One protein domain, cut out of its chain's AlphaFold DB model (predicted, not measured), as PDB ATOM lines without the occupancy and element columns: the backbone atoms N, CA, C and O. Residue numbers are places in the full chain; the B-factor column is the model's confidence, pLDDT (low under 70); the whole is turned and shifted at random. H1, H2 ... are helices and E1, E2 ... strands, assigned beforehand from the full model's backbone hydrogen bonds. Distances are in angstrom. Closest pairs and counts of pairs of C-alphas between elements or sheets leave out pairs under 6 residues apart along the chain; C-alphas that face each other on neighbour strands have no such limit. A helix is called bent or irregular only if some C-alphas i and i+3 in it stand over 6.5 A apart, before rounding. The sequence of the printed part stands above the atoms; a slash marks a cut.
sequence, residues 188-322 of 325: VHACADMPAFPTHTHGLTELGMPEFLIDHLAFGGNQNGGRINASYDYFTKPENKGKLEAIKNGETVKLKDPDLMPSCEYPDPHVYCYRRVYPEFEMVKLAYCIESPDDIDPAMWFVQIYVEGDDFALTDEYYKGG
ATOM      1  N   VAL A 188      43.424  36.805  10.148       86.94
ATOM      2  CA  VAL A 188      43.288  37.272   8.762       86.94
ATOM      3  C   VAL A 188      43.954  36.261   7.836       86.94
ATOM      4  O   VAL A 188      45.157  36.018   7.939       86.94
ATOM      5  N   HIS A 189      43.183  35.689   6.918       83.50
ATOM      6  CA  HIS A 189      43.673  34.810   5.865       83.50
ATOM      7  C   HIS A 189      43.880  35.592   4.573       83.50
ATOM      8  O   HIS A 189      43.030  36.381   4.169       83.50
ATOM      9  N   ALA A 190      44.997  35.330   3.904       76.12
ATOM     10  CA  ALA A 190      45.305  35.810   2.563       76.12
ATOM     11  C   ALA A 190      46.075  34.713   1.815       76.12
ATOM     12  O   ALA A 190      46.754  33.899   2.445       76.12
ATOM     13  N   CYS A 191      46.002  34.693   0.484       65.25
ATOM     14  CA  CYS A 191      46.778  33.766  -0.335       65.25
ATOM     15  C   CYS A 191      47.600  34.548  -1.359       65.25
ATOM     16  O   CYS A 191      47.033  35.168  -2.250       65.25
ATOM     17  N   ALA A 192      48.929  34.495  -1.246       54.75
ATOM     18  CA  ALA A 192      49.827  35.112  -2.225       54.75
ATOM     19  C   ALA A 192      49.871  34.338  -3.560       54.75
ATOM     20  O   ALA A 192      50.203  34.910  -4.595       54.75
ATOM     21  N   ASP A 193      49.520  33.047  -3.537       53.78
ATOM     22  CA  ASP A 193      49.661  32.129  -4.675       53.78
ATOM     23  C   ASP A 193      48.372  31.973  -5.506       53.78
ATOM     24  O   ASP A 193      48.395  31.356  -6.573       53.78
ATOM     25  N   MET A 194      47.240  32.524  -5.045       57.59
ATOM     26  CA  MET A 194      45.950  32.455  -5.739       57.59
ATOM     27  C   MET A 194      45.380  33.862  -5.969       57.59
ATOM     28  O   MET A 194      44.835  34.456  -5.041       57.59
ATOM     29  N   PRO A 195      45.424  34.391  -7.208       53.59
ATOM     30  CA  PRO A 195      45.059  35.781  -7.490       53.59
ATOM     31  C   PRO A 195      43.577  36.114  -7.249       53.59
ATOM     32  O   PRO A 195      43.237  37.288  -7.179       53.59
ATOM     33  N   ALA A 196      42.704  35.110  -7.120       60.22
ATOM     34  CA  ALA A 196      41.267  35.279  -6.888       60.22
ATOM     35  C   ALA A 196      40.819  34.901  -5.460       60.22
ATOM     36  O   ALA A 196      39.621  34.820  -5.201       60.22
ATOM     37  N   PHE A 197      41.751  34.629  -4.538       72.69
ATOM     38  CA  PHE A 197      41.400  34.231  -3.175       72.69
ATOM     39  C   PHE A 197      41.263  35.460  -2.264       72.69
ATOM     40  O   PHE A 197      42.275  36.085  -1.954       72.69
ATOM     41  N   PRO A 198      40.052  35.823  -1.812       82.19
ATOM     42  CA  PRO A 198      39.842  37.044  -1.042       82.19
ATOM     43  C   PRO A 198      40.591  37.024   0.293       82.19
ATOM     44  O   PRO A 198      40.619  36.018   1.006       82.19
ATOM     45  N   THR A 199      41.141  38.179   0.664       87.44
ATOM     46  CA  THR A 199      41.647  38.400   2.018       87.44
ATOM     47  C   THR A 199      40.452  38.503   2.963       87.44
ATOM     48  O   THR A 199      39.588  39.353   2.755       87.44
ATOM     49  N   HIS A 200      40.373  37.668   3.993       91.44
ATOM     50  CA  HIS A 200      39.186  37.599   4.854       91.44
ATOM     51  C   HIS A 200      39.518  37.245   6.304       91.44
ATOM     52  O   HIS A 200      40.640  36.840   6.615       91.44
ATOM     53  N   THR A 201      38.547  37.412   7.200       93.06
ATOM     54  CA  THR A 201      38.699  37.116   8.631       93.06
ATOM     55  C   THR A 201      38.143  35.750   9.032       93.06
ATOM     56  O   THR A 201      37.235  35.225   8.402       93.06
ATOM     57  N   HIS A 202      38.664  35.188  10.118       89.50
ATOM     58  CA  HIS A 202      38.013  34.130  10.888       89.50
ATOM     59  C   HIS A 202      37.981  34.526  12.367       89.50
ATOM     60  O   HIS A 202      39.010  34.919  12.924       89.50
ATOM     61  N   GLY A 203      36.817  34.380  13.008       87.94
ATOM     62  CA  GLY A 203      36.635  34.566  14.453       87.94
ATOM     63  C   GLY A 203      35.980  35.890  14.855       87.94
ATOM     64  O   GLY A 203      35.712  36.096  16.036       87.94
ATOM     65  N   LEU A 204      35.655  36.781  13.907       91.62
ATOM     66  CA  LEU A 204      34.919  38.011  14.227       91.62
ATOM     67  C   LEU A 204      33.485  37.724  14.680       91.62
ATOM     68  O   LEU A 204      32.963  38.415  15.559       91.62
ATOM     69  N   THR A 205      32.873  36.672  14.144       91.38
ATOM     70  CA  THR A 205      31.520  36.244  14.520       91.38
ATOM     71  C   THR A 205      31.421  35.921  16.014       91.38
ATOM     72  O   THR A 205      30.465  36.338  16.670       91.38
ATOM     73  N   GLU A 206      32.442  35.277  16.592       88.81
ATOM     74  CA  GLU A 206      32.507  34.950  18.030       88.81
ATOM     75  C   GLU A 206      32.549  36.202  18.923       88.81
ATOM     76  O   GLU A 206      32.172  36.167  20.095       88.81
ATOM     77  N   LEU A 207      32.956  37.337  18.351       88.94
ATOM     78  CA  LEU A 207      33.013  38.645  18.999       88.94
ATOM     79  C   LEU A 207      31.744  39.481  18.756       88.94
ATOM     80  O   LEU A 207      31.676  40.639  19.174       88.94
ATOM     81  N   GLY A 208      30.739  38.919  18.076       89.62
ATOM     82  CA  GLY A 208      29.509  39.616  17.698       89.62
ATOM     83  C   GLY A 208      29.680  40.597  16.532       89.62
ATOM     84  O   GLY A 208      28.855  41.498  16.369       89.62
ATOM     85  N   MET A 209      30.740  40.441  15.738       94.00
ATOM     86  CA  MET A 209      31.078  41.282  14.587       94.00
ATOM     87  C   MET A 209      30.829  40.524  13.271       94.00
ATOM     88  O   MET A 209      30.817  39.295  13.276       94.00
ATOM     89  N   PRO A 210      30.605  41.216  12.136       95.62
ATOM     90  CA  PRO A 210      30.625  40.551  10.837       95.62
ATOM     91  C   PRO A 210      32.028  40.050  10.521       95.62
ATOM     92  O   PRO A 210      33.010  40.690  10.893       95.62
ATOM     93  N   GLU A 211      32.117  38.987   9.736       95.88
ATOM     94  CA  GLU A 211      33.371  38.672   9.066       95.88
ATOM     95  C   GLU A 211      33.634  39.678   7.935       95.88
ATOM     96  O   GLU A 211      32.725  40.046   7.180       95.88
ATOM     97  N   PHE A 212      34.881  40.125   7.809       95.88
ATOM     98  CA  PHE A 212      35.304  41.057   6.771       95.88
ATOM     99  C   PHE A 212      35.953  40.323   5.607       95.88
ATOM    100  O   PHE A 212      36.774  39.431   5.810       95.88
ATOM    101  N   LEU A 213      35.622  40.745   4.385       93.31
ATOM    102  CA  LEU A 213      36.219  40.240   3.156       93.31
ATOM    103  C   LEU A 213      36.668  41.400   2.271       93.31
ATOM    104  O   LEU A 213      35.913  42.343   2.036       93.31
ATOM    105  N   ILE A 214      37.882  41.307   1.742       89.31
ATOM    106  CA  ILE A 214      38.469  42.250   0.792       89.31
ATOM    107  C   ILE A 214      38.998  41.455  -0.395       89.31
ATOM    108  O   ILE A 214      39.598  40.393  -0.223       89.31
ATOM    109  N   ASP A 215      38.782  41.954  -1.610       79.44
ATOM    110  CA  ASP A 215      39.444  41.378  -2.773       79.44
ATOM    111  C   ASP A 215      40.975  41.409  -2.588       79.44
ATOM    112  O   ASP A 215      41.529  42.350  -2.010       79.44
ATOM    113  N   HIS A 216      41.666  40.357  -3.029       70.94
ATOM    114  CA  HIS A 216      43.108  40.238  -2.815       70.94
ATOM    115  C   HIS A 216      43.892  41.355  -3.510       70.94
ATOM    116  O   HIS A 216      44.865  41.867  -2.953       70.94
ATOM    117  N   LEU A 217      43.442  41.757  -4.700       67.12
ATOM    118  CA  LEU A 217      44.105  42.724  -5.565       67.12
ATOM    119  C   LEU A 217      43.622  44.163  -5.351       67.12
ATOM    120  O   LEU A 217      44.340  45.074  -5.758       67.12
ATOM    121  N   ALA A 218      42.490  44.377  -4.668       67.94
ATOM    122  CA  ALA A 218      41.895  45.702  -4.446       67.94
ATOM    123  C   ALA A 218      42.887  46.771  -3.960       67.94
ATOM    124  O   ALA A 218      42.783  47.929  -4.360       67.94
ATOM    125  N   PHE A 219      43.863  46.393  -3.127       63.59
ATOM    126  CA  PHE A 219      44.876  47.311  -2.586       63.59
ATOM    127  C   PHE A 219      46.316  46.791  -2.757       63.59
ATOM    128  O   PHE A 219      47.239  47.248  -2.079       63.59
ATOM    129  N   GLY A 220      46.513  45.819  -3.655       58.03
ATOM    130  CA  GLY A 220      47.774  45.094  -3.828       58.03
ATOM    131  C   GLY A 220      48.078  44.083  -2.708       58.03
ATOM    132  O   GLY A 220      47.391  44.006  -1.691       58.03
ATOM    133  N   GLY A 221      49.146  43.296  -2.887       51.03
ATOM    134  CA  GLY A 221      49.418  42.100  -2.071       51.03
ATOM    135  C   GLY A 221      49.713  42.317  -0.577       51.03
ATOM    136  O   GLY A 221      49.680  41.347   0.171       51.03
ATOM    137  N   ASN A 222      49.976  43.550  -0.113       55.16
ATOM    138  CA  ASN A 222      50.533  43.808   1.228       55.16
ATOM    139  C   ASN A 222      49.755  44.804   2.118       55.16
ATOM    140  O   ASN A 222      50.297  45.245   3.128       55.16
ATOM    141  N   GLN A 223      48.496  45.162   1.819       70.38
ATOM    142  CA  GLN A 223      47.759  46.147   2.647       70.38
ATOM    143  C   GLN A 223      46.397  45.696   3.191       70.38
ATOM    144  O   GLN A 223      45.915  46.265   4.173       70.38
ATOM    145  N   ASN A 224      45.793  44.644   2.634       79.62
ATOM    146  CA  ASN A 224      44.431  44.229   2.994       79.62
ATOM    147  C   ASN A 224      44.278  43.895   4.490       79.62
ATOM    148  O   ASN A 224      43.311  44.323   5.118       79.62
ATOM    149  N   GLY A 225      45.256  43.212   5.098       82.19
ATOM    150  CA  GLY A 225      45.215  42.884   6.530       82.19
ATOM    151  C   GLY A 225      45.237  44.116   7.442       82.19
ATOM    152  O   GLY A 225      44.471  44.192   8.400       82.19
ATOM    153  N   GLY A 226      46.043  45.130   7.107       82.81
ATOM    154  CA  GLY A 226      46.059  46.399   7.844       82.81
ATOM    155  C   GLY A 226      44.723  47.141   7.752       82.81
ATOM    156  O   GLY A 226      44.239  47.680   8.747       82.81
ATOM    157  N   ARG A 227      44.078  47.106   6.578       85.62
ATOM    158  CA  ARG A 227      42.758  47.713   6.344       85.62
ATOM    159  C   ARG A 227      41.644  47.007   7.111       85.62
ATOM    160  O   ARG A 227      40.775  47.684   7.662       85.62
ATOM    161  N   ILE A 228      41.689  45.678   7.199       91.19
ATOM    162  CA  ILE A 228      40.777  44.893   8.043       91.19
ATOM    163  C   ILE A 228      40.927  45.309   9.508       91.19
ATOM    164  O   ILE A 228      39.928  45.629  10.149       91.19
ATOM    165  N   ASN A 229      42.158  45.386  10.019       89.06
ATOM    166  CA  ASN A 229      42.407  45.768  11.411       89.06
ATOM    167  C   ASN A 229      41.904  47.187  11.717       89.06
ATOM    168  O   ASN A 229      41.166  47.384  12.679       89.06
ATOM    169  N   ALA A 230      42.204  48.164  10.854       89.69
ATOM    170  CA  ALA A 230      41.708  49.532  11.017       89.69
ATOM    171  C   ALA A 230      40.169  49.616  10.945       89.69
ATOM    172  O   ALA A 230      39.546  50.394  11.668       89.69
ATOM    173  N   SER A 231      39.540  48.789  10.102       92.94
ATOM    174  CA  SER A 231      38.078  48.692  10.010       92.94
ATOM    175  C   SER A 231      37.474  48.098  11.284       92.94
ATOM    176  O   SER A 231      36.493  48.629  11.804       92.94
ATOM    177  N   TYR A 232      38.073  47.037  11.826       93.19
ATOM    178  CA  TYR A 232      37.678  46.457  13.108       93.19
ATOM    179  C   TYR A 232      37.766  47.489  14.242       93.19
ATOM    180  O   TYR A 232      36.782  47.713  14.950       93.19
ATOM    181  N   ASP A 233      38.893  48.192  14.365       91.50
ATOM    182  CA  ASP A 233      39.081  49.240  15.374       91.50
ATOM    183  C   ASP A 233      38.081  50.392  15.213       91.50
ATOM    184  O   ASP A 233      37.628  50.981  16.196       91.50
ATOM    185  N   TYR A 234      37.708  50.731  13.978       93.69
ATOM    186  CA  TYR A 234      36.685  51.736  13.712       93.69
ATOM    187  C   TYR A 234      35.302  51.270  14.180       93.69
ATOM    188  O   TYR A 234      34.629  51.993  14.916       93.69
ATOM    189  N   PHE A 235      34.862  50.079  13.776       94.44
ATOM    190  CA  PHE A 235      33.494  49.614  14.017       94.44
ATOM    191  C   PHE A 235      33.236  49.119  15.444       94.44
ATOM    192  O   PHE A 235      32.088  49.123  15.889       94.44
ATOM    193  N   THR A 236      34.276  48.735  16.183       91.06
ATOM    194  CA  THR A 236      34.157  48.349  17.599       91.06
ATOM    195  C   THR A 236      33.904  49.537  18.530       91.06
ATOM    196  O   THR A 236      33.402  49.356  19.645       91.06
ATOM    197  N   LYS A 237      34.190  50.765  18.083       90.62
ATOM    198  CA  LYS A 237      33.934  51.982  18.860       90.62
ATOM    199  C   LYS A 237      32.429  52.187  19.097       90.62
ATOM    200  O   LYS A 237      31.648  52.127  18.141       90.62
ATOM    201  N   PRO A 238      31.987  52.465  20.342       90.06
ATOM    202  CA  PRO A 238      30.570  52.624  20.674       90.06
ATOM    203  C   PRO A 238      29.815  53.632  19.798       90.06
ATOM    204  O   PRO A 238      28.667  53.384  19.435       90.06
ATOM    205  N   GLU A 239      30.460  54.739  19.433       92.19
ATOM    206  CA  GLU A 239      29.912  55.795  18.579       92.19
ATOM    207  C   GLU A 239      29.625  55.336  17.140       92.19
ATOM    208  O   GLU A 239      28.751  55.896  16.479       92.19
ATOM    209  N   ASN A 240      30.295  54.278  16.673       92.88
ATOM    210  CA  ASN A 240      30.174  53.761  15.311       92.88
ATOM    211  C   ASN A 240      29.230  52.559  15.201       92.88
ATOM    212  O   ASN A 240      28.966  52.095  14.091       92.88
ATOM    213  N   LYS A 241      28.643  52.083  16.309       88.69
ATOM    214  CA  LYS A 241      27.710  50.939  16.305       88.69
ATOM    215  C   LYS A 241      26.556  51.101  15.313       88.69
ATOM    216  O   LYS A 241      26.190  50.149  14.632       88.69
ATOM    217  N   GLY A 242      26.025  52.318  15.173       92.81
ATOM    218  CA  GLY A 242      24.955  52.607  14.212       92.81
ATOM    219  C   GLY A 242      25.356  52.372  12.749       92.81
ATOM    220  O   GLY A 242      24.497  52.083  11.924       92.81
ATOM    221  N   LYS A 243      26.653  52.448  12.421       95.50
ATOM    222  CA  LYS A 243      27.166  52.182  11.071       95.50
ATOM    223  C   LYS A 243      27.146  50.692  10.740       95.50
ATOM    224  O   LYS A 243      26.753  50.342   9.635       95.50
ATOM    225  N   LEU A 244      27.506  49.821  11.687       93.75
ATOM    226  CA  LEU A 244      27.387  48.371  11.493       93.75
ATOM    227  C   LEU A 244      25.932  47.946  11.298       93.75
ATOM    228  O   LEU A 244      25.650  47.152  10.406       93.75
ATOM    229  N   GLU A 245      25.007  48.506  12.078       94.25
ATOM    230  CA  GLU A 245      23.576  48.225  11.911       94.25
ATOM    231  C   GLU A 245      23.053  48.713  10.554       94.25
ATOM    232  O   GLU A 245      22.291  48.004   9.900       94.25
ATOM    233  N   ALA A 246      23.506  49.876  10.076       96.56
ATOM    234  CA  ALA A 246      23.189  50.348   8.728       96.56
ATOM    235  C   ALA A 246      23.670  49.354   7.654       96.56
ATOM    236  O   ALA A 246      22.885  48.953   6.795       96.56
ATOM    237  N   ILE A 247      24.919  48.874   7.758       97.31
ATOM    238  CA  ILE A 247      25.461  47.858   6.842       97.31
ATOM    239  C   ILE A 247      24.631  46.578   6.906       97.31
ATOM    240  O   ILE A 247      24.233  46.033   5.876       97.31
ATOM    241  N   LYS A 248      24.313  46.111   8.116       94.88
ATOM    242  CA  LYS A 248      23.499  44.915   8.338       94.88
ATOM    243  C   LYS A 248      22.119  45.035   7.687       94.88
ATOM    244  O   LYS A 248      21.619  44.047   7.149       94.88
ATOM    245  N   ASN A 249      21.541  46.233   7.672       95.50
ATOM    246  CA  ASN A 249      20.263  46.542   7.027       95.50
ATOM    247  C   ASN A 249      20.370  46.787   5.508       95.50
ATOM    248  O   ASN A 249      19.365  47.090   4.869       95.50
ATOM    249  N   GLY A 250      21.554  46.601   4.916       92.94
ATOM    250  CA  GLY A 250      21.787  46.663   3.472       92.94
ATOM    251  C   GLY A 250      22.285  48.015   2.960       92.94
ATOM    252  O   GLY A 250      22.424  48.180   1.749       92.94
ATOM    253  N   GLU A 251      22.564  48.978   3.838       97.19
ATOM    254  CA  GLU A 251      23.175  50.244   3.434       97.19
ATOM    255  C   GLU A 251      24.675  50.072   3.162       97.19
ATOM    256  O   GLU A 251      25.358  49.268   3.795       97.19
ATOM    257  N   THR A 252      25.216  50.876   2.247       96.81
ATOM    258  CA  THR A 252      26.667  50.969   2.059       96.81
ATOM    259  C   THR A 252      27.217  52.106   2.906       96.81
ATOM    260  O   THR A 252      26.883  53.273   2.686       96.81
ATOM    261  N   VAL A 253      28.113  51.793   3.840       97.69
ATOM    262  CA  VAL A 253      28.869  52.805   4.589       97.69
ATOM    263  C   VAL A 253      30.144  53.138   3.825       97.69
ATOM    264  O   VAL A 253      30.821  52.243   3.335       97.69
ATOM    265  N   LYS A 254      30.470  54.428   3.717       96.44
ATOM    266  CA  LYS A 254      31.670  54.924   3.032       96.44
ATOM    267  C   LYS A 254      32.584  55.629   4.024       96.44
ATOM    268  O   LYS A 254      32.104  56.508   4.740       96.44
ATOM    269  N   LEU A 255      33.858  55.255   4.054       94.75
ATOM    270  CA  LEU A 255      34.891  55.809   4.935       94.75
ATOM    271  C   LEU A 255      36.140  56.167   4.124       94.75
ATOM    272  O   LEU A 255      36.352  55.640   3.035       94.75
ATOM    273  N   LYS A 256      36.981  57.046   4.660       91.00
ATOM    274  CA  LYS A 256      38.301  57.400   4.123       91.00
ATOM    275  C   LYS A 256      39.397  57.104   5.148       91.00
ATOM    276  O   LYS A 256      39.110  56.856   6.319       91.00
ATOM    277  N   ASP A 257      40.659  57.203   4.734       85.69
ATOM    278  CA  ASP A 257      41.818  57.044   5.627       85.69
ATOM    279  C   ASP A 257      41.723  57.877   6.913       85.69
ATOM    280  O   ASP A 257      41.947  57.306   7.975       85.69
ATOM    281  N   PRO A 258      41.318  59.163   6.887       88.25
ATOM    282  CA  PRO A 258      41.185  59.951   8.112       88.25
ATOM    283  C   PRO A 258      40.108  59.445   9.084       88.25
ATOM    284  O   PRO A 258      40.195  59.732  10.275       88.25
ATOM    285  N   ASP A 259      39.104  58.703   8.605       90.19
ATOM    286  CA  ASP A 259      38.079  58.103   9.467       90.19
ATOM    287  C   ASP A 259      38.631  56.864  10.188       90.19
ATOM    288  O   ASP A 259      38.402  56.673  11.385       90.19
ATOM    289  N   LEU A 260      39.376  56.030   9.455       87.25
ATOM    290  CA  LEU A 260      39.939  54.766   9.939       87.25
ATOM    291  C   LEU A 260      41.213  54.980  10.769       87.25
ATOM    292  O   LEU A 260      41.414  54.343  11.800       87.25
ATOM    293  N   MET A 261      42.067  55.897  10.320       84.12
ATOM    294  CA  MET A 261      43.401  56.186  10.843       84.12
ATOM    295  C   MET A 261      43.605  57.711  10.937       84.12
ATOM    296  O   MET A 261      44.302  58.301  10.110       84.12
ATOM    297  N   PRO A 262      43.043  58.378  11.964       79.12
ATOM    298  CA  PRO A 262      43.043  59.844  12.066       79.12
ATOM    299  C   PRO A 262      44.434  60.492  12.143       79.12
ATOM    300  O   PRO A 262      44.572  61.685  11.890       79.12
ATOM    301  N   SER A 263      45.459  59.723  12.515       75.44
ATOM    302  CA  SER A 263      46.854  60.166  12.612       75.44
ATOM    303  C   SER A 263      47.700  59.814  11.384       75.44
ATOM    304  O   SER A 263      48.924  59.900  11.455       75.44
ATOM    305  N   CYS A 264      47.087  59.366  10.285       71.44
ATOM    306  CA  CYS A 264      47.806  59.071   9.050       71.44
ATOM    307  C   CYS A 264      48.361  60.369   8.436       71.44
ATOM    308  O   CYS A 264      47.597  61.264   8.080       71.44
ATOM    309  N   GLU A 265      49.688  60.474   8.325       64.62
ATOM    310  CA  GLU A 265      50.372  61.669   7.803       64.62
ATOM    311  C   GLU A 265      50.142  61.861   6.291       64.62
ATOM    312  O   GLU A 265      50.079  62.990   5.807       64.62
ATOM    313  N   TYR A 266      49.932  60.758   5.564       69.69
ATOM    314  CA  TYR A 266      49.699  60.729   4.118       69.69
ATOM    315  C   TYR A 266      48.477  59.854   3.800       69.69
ATOM    316  O   TYR A 266      48.643  58.696   3.415       69.69
ATOM    317  N   PRO A 267      47.248  60.368   3.999       75.31
ATOM    318  CA  PRO A 267      46.036  59.590   3.778       75.31
ATOM    319  C   PRO A 267      45.855  59.256   2.295       75.31
ATOM    320  O   PRO A 267      45.983  60.127   1.431       75.31
ATOM    321  N   ASP A 268      45.505  58.005   2.014       73.31
ATOM    322  CA  ASP A 268      45.133  57.559   0.677       73.31
ATOM    323  C   ASP A 268      43.835  58.272   0.211       73.31
ATOM    324  O   ASP A 268      42.884  58.394   0.997       73.31
ATOM    325  N   PRO A 269      43.760  58.783  -1.041       78.50
ATOM    326  CA  PRO A 269      42.543  59.387  -1.585       78.50
ATOM    327  C   PRO A 269      41.353  58.426  -1.767       78.50
ATOM    328  O   PRO A 269      40.244  58.915  -2.014       78.50
ATOM    329  N   HIS A 270      41.540  57.104  -1.684       83.12
ATOM    330  CA  HIS A 270      40.471  56.123  -1.881       83.12
ATOM    331  C   HIS A 270      39.319  56.256  -0.864       83.12
ATOM    332  O   HIS A 270      39.491  56.638   0.297       83.12
ATOM    333  N   VAL A 271      38.109  55.904  -1.314       88.31
ATOM    334  CA  VAL A 271      36.913  55.790  -0.467       88.31
ATOM    335  C   VAL A 271      36.580  54.313  -0.286       88.31
ATOM    336  O   VAL A 271      36.227  53.632  -1.248       88.31
ATOM    337  N   TYR A 272      36.664  53.833   0.951       91.06
ATOM    338  CA  TYR A 272      36.343  52.460   1.333       91.06
ATOM    339  C   TYR A 272      34.842  52.317   1.528       91.06
ATOM    340  O   TYR A 272      34.244  52.978   2.380       91.06
ATOM    341  N   CYS A 273      34.236  51.441   0.746       93.31
ATOM    342  CA  CYS A 273      32.834  51.089   0.823       93.31
ATOM    343  C   CYS A 273      32.669  49.763   1.571       93.31
ATOM    344  O   CYS A 273      33.345  48.783   1.267       93.31
ATOM    345  N   TYR A 274      31.734  49.734   2.514       96.81
ATOM    346  CA  TYR A 274      31.388  48.580   3.335       96.81
ATOM    347  C   TYR A 274      29.945  48.211   3.049       96.81
ATOM    348  O   TYR A 274      29.044  49.008   3.322       96.81
ATOM    349  N   ARG A 275      29.720  47.017   2.500       95.88
ATOM    350  CA  ARG A 275      28.375  46.513   2.205       95.88
ATOM    351  C   ARG A 275      28.188  45.113   2.758       95.88
ATOM    352  O   ARG A 275      29.129  44.320   2.783       95.88
ATOM    353  N   ARG A 276      26.959  44.786   3.149       96.94
ATOM    354  CA  ARG A 276      26.600  43.411   3.488       96.94
ATOM    355  C   ARG A 276      26.632  42.540   2.236       96.94
ATOM    356  O   ARG A 276      26.065  42.910   1.209       96.94
ATOM    357  N   VAL A 277      27.252  41.374   2.356       95.12
ATOM    358  CA  VAL A 277      27.177  40.284   1.379       95.12
ATOM    359  C   VAL A 277      26.655  39.024   2.067       95.12
ATOM    360  O   VAL A 277      26.557  38.963   3.295       95.12
ATOM    361  N   TYR A 278      26.238  38.047   1.271       92.69
ATOM    362  CA  TYR A 278      25.556  36.847   1.750       92.69
ATOM    363  C   TYR A 278      26.350  35.589   1.380       92.69
ATOM    364  O   TYR A 278      27.130  35.651   0.428       92.69
ATOM    365  N   PRO A 279      26.153  34.467   2.100       91.12
ATOM    366  CA  PRO A 279      26.741  33.160   1.787       91.12
ATOM    367  C   PRO A 279      26.767  32.761   0.311       91.12
ATOM    368  O   PRO A 279      27.670  32.065  -0.142       91.12
ATOM    369  N   GLU A 280      25.757  33.174  -0.452       90.12
ATOM    370  CA  GLU A 280      25.607  32.802  -1.851       90.12
ATOM    371  C   GLU A 280      26.580  33.543  -2.775       90.12
ATOM    372  O   GLU A 280      26.818  33.063  -3.888       90.12
ATOM    373  N   PHE A 281      27.131  34.674  -2.323       90.56
ATOM    374  CA  PHE A 281      28.085  35.481  -3.074       90.56
ATOM    375  C   PHE A 281      29.400  34.722  -3.244       90.56
ATOM    376  O   PHE A 281      29.951  34.184  -2.281       90.56
ATOM    377  N   GLU A 282      29.926  34.686  -4.465       88.44
ATOM    378  CA  GLU A 282      31.040  33.794  -4.800       88.44
ATOM    379  C   GLU A 282      32.312  34.087  -3.987       88.44
ATOM    380  O   GLU A 282      33.002  33.164  -3.562       88.44
ATOM    381  N   MET A 283      32.585  35.357  -3.675       87.62
ATOM    382  CA  MET A 283      33.691  35.740  -2.789       87.62
ATOM    383  C   MET A 283      33.607  35.048  -1.421       87.62
ATOM    384  O   MET A 283      34.620  34.618  -0.878       87.62
ATOM    385  N   VAL A 284      32.399  34.930  -0.863       90.25
ATOM    386  CA  VAL A 284      32.182  34.292   0.441       90.25
ATOM    387  C   VAL A 284      32.424  32.791   0.319       90.25
ATOM    388  O   VAL A 284      33.150  32.222   1.129       90.25
ATOM    389  N   LYS A 285      31.911  32.160  -0.742       88.00
ATOM    390  CA  LYS A 285      32.152  30.735  -1.011       88.00
ATOM    391  C   LYS A 285      33.631  30.400  -1.148       88.00
ATOM    392  O   LYS A 285      34.071  29.407  -0.578       88.00
ATOM    393  N   LEU A 286      34.393  31.239  -1.852       84.56
ATOM    394  CA  LEU A 286      35.841  31.077  -2.000       84.56
ATOM    395  C   LEU A 286      36.585  31.251  -0.672       84.56
ATOM    396  O   LEU A 286      37.512  30.496  -0.400       84.56
ATOM    397  N   ALA A 287      36.188  32.233   0.143       86.31
ATOM    398  CA  ALA A 287      36.819  32.504   1.434       86.31
ATOM    399  C   ALA A 287      36.641  31.347   2.430       86.31
ATOM    400  O   ALA A 287      37.599  30.937   3.077       86.31
ATOM    401  N   TYR A 288      35.424  30.803   2.521       85.50
ATOM    402  CA  TYR A 288      35.044  29.833   3.554       85.50
ATOM    403  C   TYR A 288      34.885  28.402   3.030       85.50
ATOM    404  O   TYR A 288      34.422  27.536   3.767       85.50
ATOM    405  N   CYS A 289      35.263  28.141   1.773       79.19
ATOM    406  CA  CYS A 289      35.121  26.836   1.119       79.19
ATOM    407  C   CYS A 289      33.698  26.257   1.247       79.19
ATOM    408  O   CYS A 289      33.526  25.082   1.560       79.19
ATOM    409  N   ILE A 290      32.681  27.096   1.041       75.19
ATOM    410  CA  ILE A 290      31.274  26.725   1.239       75.19
ATOM    411  C   ILE A 290      30.799  25.909   0.038       75.19
ATOM    412  O   ILE A 290      30.631  26.454  -1.058       75.19
ATOM    413  N   GLU A 291      30.530  24.622   0.251       66.38
ATOM    414  CA  GLU A 291      29.953  23.731  -0.763       66.38
ATOM    415  C   GLU A 291      28.434  23.553  -0.562       66.38
ATOM    416  O   GLU A 291      27.701  23.304  -1.524       66.38
ATOM    417  N   SER A 292      27.947  23.753   0.666       63.78
ATOM    418  CA  SER A 292      26.549  23.660   1.090       63.78
ATOM    419  C   SER A 292      26.172  24.803   2.053       63.78
ATOM    420  O   SER A 292      27.002  25.228   2.851       63.78
ATOM    421  N   PRO A 293      24.912  25.289   2.062       60.19
ATOM    422  CA  PRO A 293      24.442  26.273   3.047       60.19
ATOM    423  C   PRO A 293      24.607  25.843   4.514       60.19
ATOM    424  O   PRO A 293      24.673  26.701   5.389       60.19
ATOM    425  N   ASP A 294      24.676  24.533   4.776       66.00
ATOM    426  CA  ASP A 294      24.881  23.968   6.117       66.00
ATOM    427  C   ASP A 294      26.338  24.092   6.613       66.00
ATOM    428  O   ASP A 294      26.604  23.843   7.788       66.00
ATOM    429  N   ASP A 295      27.276  24.491   5.745       68.25
ATOM    430  CA  ASP A 295      28.704  24.621   6.074       68.25
ATOM    431  C   ASP A 295      29.030  25.927   6.824       68.25
ATOM    432  O   ASP A 295      30.176  26.160   7.207       68.25
ATOM    433  N   ILE A 296      28.034  26.795   7.037       77.62
ATOM    434  CA  ILE A 296      28.203  28.121   7.642       77.62
ATOM    435  C   ILE A 296      27.434  28.191   8.954       77.62
ATOM    436  O   ILE A 296      26.254  27.843   9.022       77.62
ATOM    437  N   ASP A 297      28.078  28.721   9.992       80.50
ATOM    438  CA  ASP A 297      27.390  29.057  11.234       80.50
ATOM    439  C   ASP A 297      26.286  30.106  10.952       80.50
ATOM    440  O   ASP A 297      26.580  31.186  10.434       80.50
ATOM    441  N   PRO A 298      25.011  29.844  11.308       83.12
ATOM    442  CA  PRO A 298      23.897  30.768  11.084       83.12
ATOM    443  C   PRO A 298      24.071  32.169  11.692       83.12
ATOM    444  O   PRO A 298      23.359  33.098  11.303       83.12
ATOM    445  N   ALA A 299      24.955  32.328  12.680       86.56
ATOM    446  CA  ALA A 299      25.292  33.618  13.272       86.56
ATOM    447  C   ALA A 299      26.252  34.446  12.401       86.56
ATOM    448  O   ALA A 299      26.321  35.670  12.568       86.56
ATOM    449  N   MET A 300      26.968  33.807  11.472       91.50
ATOM    450  CA  MET A 300      27.901  34.479  10.578       91.50
ATOM    451  C   MET A 300      27.154  35.375   9.603       91.50
ATOM    452  O   MET A 300      26.159  35.013   8.970       91.50
ATOM    453  N   TRP A 301      27.682  36.577   9.447       94.94
ATOM    454  CA  TRP A 301      27.281  37.484   8.392       94.94
ATOM    455  C   TRP A 301      28.502  38.252   7.917       94.94
ATOM    456  O   TRP A 301      29.476  38.422   8.649       94.94
ATOM    457  N   PHE A 302      28.448  38.686   6.666       96.19
ATOM    458  CA  PHE A 302      29.641  39.052   5.926       96.19
ATOM    459  C   PHE A 302      29.557  40.496   5.461       96.19
ATOM    460  O   PHE A 302      28.511  40.964   4.992       96.19
ATOM    461  N   VAL A 303      30.676  41.203   5.566       97.69
ATOM    462  CA  VAL A 303      30.835  42.556   5.049       97.69
ATOM    463  C   VAL A 303      31.979  42.567   4.052       97.69
ATOM    464  O   VAL A 303      33.131  42.304   4.392       97.69
ATOM    465  N   GLN A 304      31.649  42.909   2.811       95.12
ATOM    466  CA  GLN A 304      32.643  43.175   1.787       95.12
ATOM    467  C   GLN A 304      33.147  44.611   1.922       95.12
ATOM    468  O   GLN A 304      32.347  45.548   2.022       95.12
ATOM    469  N   ILE A 305      34.466  44.766   1.859       93.56
ATOM    470  CA  ILE A 305      35.172  46.043   1.796       93.56
ATOM    471  C   ILE A 305      35.736  46.196   0.381       93.56
ATOM    472  O   ILE A 305      36.428  45.305  -0.112       93.56
ATOM    473  N   TYR A 306      35.431  47.309  -0.278       88.38
ATOM    474  CA  TYR A 306      35.860  47.592  -1.651       88.38
ATOM    475  C   TYR A 306      36.097  49.093  -1.861       88.38
ATOM    476  O   TYR A 306      35.740  49.905  -1.006       88.38
ATOM    477  N   VAL A 307      36.701  49.478  -2.987       85.44
ATOM    478  CA  VAL A 307      36.935  50.889  -3.331       85.44
ATOM    479  C   VAL A 307      35.769  51.444  -4.133       85.44
ATOM    480  O   VAL A 307      35.263  50.803  -5.050       85.44
ATOM    481  N   GLU A 308      35.345  52.664  -3.823       82.88
ATOM    482  CA  GLU A 308      34.384  53.381  -4.657       82.88
ATOM    483  C   GLU A 308      34.894  53.511  -6.105       82.88
ATOM    484  O   GLU A 308      35.936  54.114  -6.353       82.88
ATOM    485  N   GLY A 309      34.137  52.959  -7.057       78.06
ATOM    486  CA  GLY A 309      34.499  52.913  -8.477       78.06
ATOM    487  C   GLY A 309      35.103  51.582  -8.940       78.06
ATOM    488  O   GLY A 309      35.250  51.388 -10.145       78.06
ATOM    489  N   ASP A 310      35.405  50.653  -8.027       75.06
ATOM    490  CA  ASP A 310      35.749  49.269  -8.367       75.06
ATOM    491  C   ASP A 310      34.481  48.413  -8.496       75.06
ATOM    492  O   ASP A 310      34.110  47.636  -7.613       75.06
ATOM    493  N   ASP A 311      33.779  48.598  -9.613       74.81
ATOM    494  CA  ASP A 311      32.525  47.890  -9.885       74.81
ATOM    495  C   ASP A 311      32.743  46.396 -10.200       74.81
ATOM    496  O   ASP A 311      31.805  45.601 -10.120       74.81
ATOM    497  N   PHE A 312      33.973  45.986 -10.530       73.06
ATOM    498  CA  PHE A 312      34.295  44.600 -10.882       73.06
ATOM    499  C   PHE A 312      34.261  43.684  -9.661       73.06
ATOM    500  O   PHE A 312      33.627  42.624  -9.717       73.06
ATOM    501  N   ALA A 313      34.833  44.135  -8.538       74.50
ATOM    502  CA  ALA A 313      34.799  43.425  -7.260       74.50
ATOM    503  C   ALA A 313      33.369  43.191  -6.735       74.50
ATOM    504  O   ALA A 313      33.155  42.435  -5.787       74.50
ATOM    505  N   LEU A 314      32.353  43.820  -7.333       82.38
ATOM    506  CA  LEU A 314      30.970  43.710  -6.881       82.38
ATOM    507  C   LEU A 314      30.211  42.510  -7.449       82.38
ATOM    508  O   LEU A 314      29.084  42.271  -7.001       82.38
ATOM    509  N   THR A 315      30.795  41.793  -8.409       82.31
ATOM    510  CA  THR A 315      30.109  40.792  -9.239       82.31
ATOM    511  C   THR A 315      30.562  39.366  -8.939       82.31
ATOM    512  O   THR A 315      31.725  39.123  -8.631       82.31
ATOM    513  N   ASP A 316      29.647  38.402  -9.056       85.38
ATOM    514  CA  ASP A 316      29.966  36.972  -8.931       85.38
ATOM    515  C   ASP A 316      30.905  36.511 -10.059       85.38
ATOM    516  O   ASP A 316      31.764  35.657  -9.856       85.38
ATOM    517  N   GLU A 317      30.734  37.063 -11.263       79.69
ATOM    518  CA  GLU A 317      31.505  36.720 -12.459       79.69
ATOM    519  C   GLU A 317      33.008  36.913 -12.255       79.69
ATOM    520  O   GLU A 317      33.801  36.087 -12.715       79.69
ATOM    521  N   TYR A 318      33.383  37.971 -11.537       76.06
ATOM    522  CA  TYR A 318      34.766  38.272 -11.190       76.06
ATOM    523  C   TYR A 318      35.417  37.128 -10.393       76.06
ATOM    524  O   TYR A 318      36.529  36.700 -10.709       76.06
ATOM    525  N   TYR A 319      34.688  36.554  -9.436       76.25
ATOM    526  CA  TYR A 319      35.180  35.487  -8.563       76.25
ATOM    527  C   TYR A 319      35.029  34.076  -9.172       76.25
ATOM    528  O   TYR A 319      35.860  33.212  -8.909       76.25
ATOM    529  N   LYS A 320      34.036  33.831 -10.047       74.19
ATOM    530  CA  LYS A 320      33.785  32.503 -10.664       74.19
ATOM    531  C   LYS A 320      34.781  32.102 -11.753       74.19
ATOM    532  O   LYS A 320      34.913  30.919 -12.059       74.19
ATOM    533  N   GLY A 321      35.412  33.067 -12.419       57.22
ATOM    534  CA  GLY A 321      36.207  32.809 -13.627       57.22
ATOM    535  C   GLY A 321      37.634  33.338 -13.595       57.22
ATOM    536  O   GLY A 321      38.379  33.070 -14.539       57.22
ATOM    537  N   GLY A 322      37.994  34.096 -12.554       51.62
ATOM    538  CA  GLY A 322      39.155  34.977 -12.577       51.62
ATOM    539  C   GLY A 322      39.026  36.059 -13.657       51.62
ATOM    540  O   GLY A 322      38.196  35.980 -14.568       51.62
TER     541      GLY A 322
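AT A GLANCE: This is residues 188 to 322 of the 325 residues of an uncharacterized protein of Candidatus Moranbacteria bacterium (UniProt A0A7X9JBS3). A strongly twisted sheet of five short strands stands in the middle, with H1 and H2 over one face and the short H4 over the other. H3 packs on H1 and H5 packs on H4, while the long links after H3 and H4 reach out to opposite ends of the longest axis. The printed part has 135 residues in the order E1 E2 H1 H2 E3 H3 E4 H4 E5 H5; the sheet is mixed, E1 E2 E5 E4 E3. The class is mixed, helices and strands, with under half of the residues in named elements. The whole is compact, radius of gyration of the C-alphas 14.3 A, spans 42 by 29 by 23 A.

HOW THE PARTS SIT: Start at residues 188 to 189, which pair antiparallel with residues 200 to 201 of edge strand E1, residues 199 to 202. E1 forms a hairpin with E2, residues 211 to 214: N 199 and O 214 are 2.8 A apart. H1, residues 224 to 235, is on the sheet at a height of 7.8 A, over E2 and slantwise to it at 43 degrees on the local plane. H2, residues 238 to 248, touches H1 only at the corner, closest C-alphas Phe 235 and Lys 241 at 6.4 A; it is on the same face and stands up from the sheet at 45 degrees. Edge strand E3, residues 253 to 255, precedes H3, residues 257 to 260, which touches residues 230 to 234 of H1; the closest C-alphas, Ala 230 and Leu 260, are 5.6 A apart. E4, residues 272 to 277, is antiparallel to E3, with N 255 and O 272 at 2.9 A. H4, residues 282 to 288, is on the opposite face from H1, at a height of 9.0 A. E5, residues 302 to 307, is parallel to E2, N 305 and O 213 at 2.8 A, and antiparallel to E4, N 273 and O 306 at 2.8 A. E2, H1 H2 and E3 form a split strand-helix-strand unit, two same-way strands with E5 and E4 between them; its crossover is left-handed. H5, residues 316 to 321, touches H4, C-alphas Asp 316 and Glu 282 being closest at 5.3 A; their lines are only just about perpendicular, at 72 degrees. Every O i to N i+4 pair is within hydrogen-bond range in H1, H4 and H5, but 4 of 7 in H2; H3 is too short for one.

IN THESE COORDINATES: Find C-alpha 199 at (41.647, 38.400, 2.018), where E1 begins its 10.5 A; E2 covers 10.4 A. H1 starts at C-alpha 224, (44.431, 44.229, 2.994), and measures 16.4 A. H2 measures 16.2 A and is irregular, C-alphas 239 and 242 being 7.3 A apart. E3 covers 6.7 A, H3 5.2 A, E4 15.2 A, H4 10.1 A and E5 16.7 A. H5 runs 8.9 A to C-alpha 321 at (36.207, 32.809, -13.627).

THE WHOLE: The C-alphas farthest apart, Glu 265 and Asp 294, are 45.5 A from each other. The printed part has no cut. The links H3 to E4 and H4 to E5 are long. Mean pLDDT of the printed part is 83.3; it is under 70 at residues 191 to 196, 217 to 222, 265 to 266, 291 to 295 and 321 to 322.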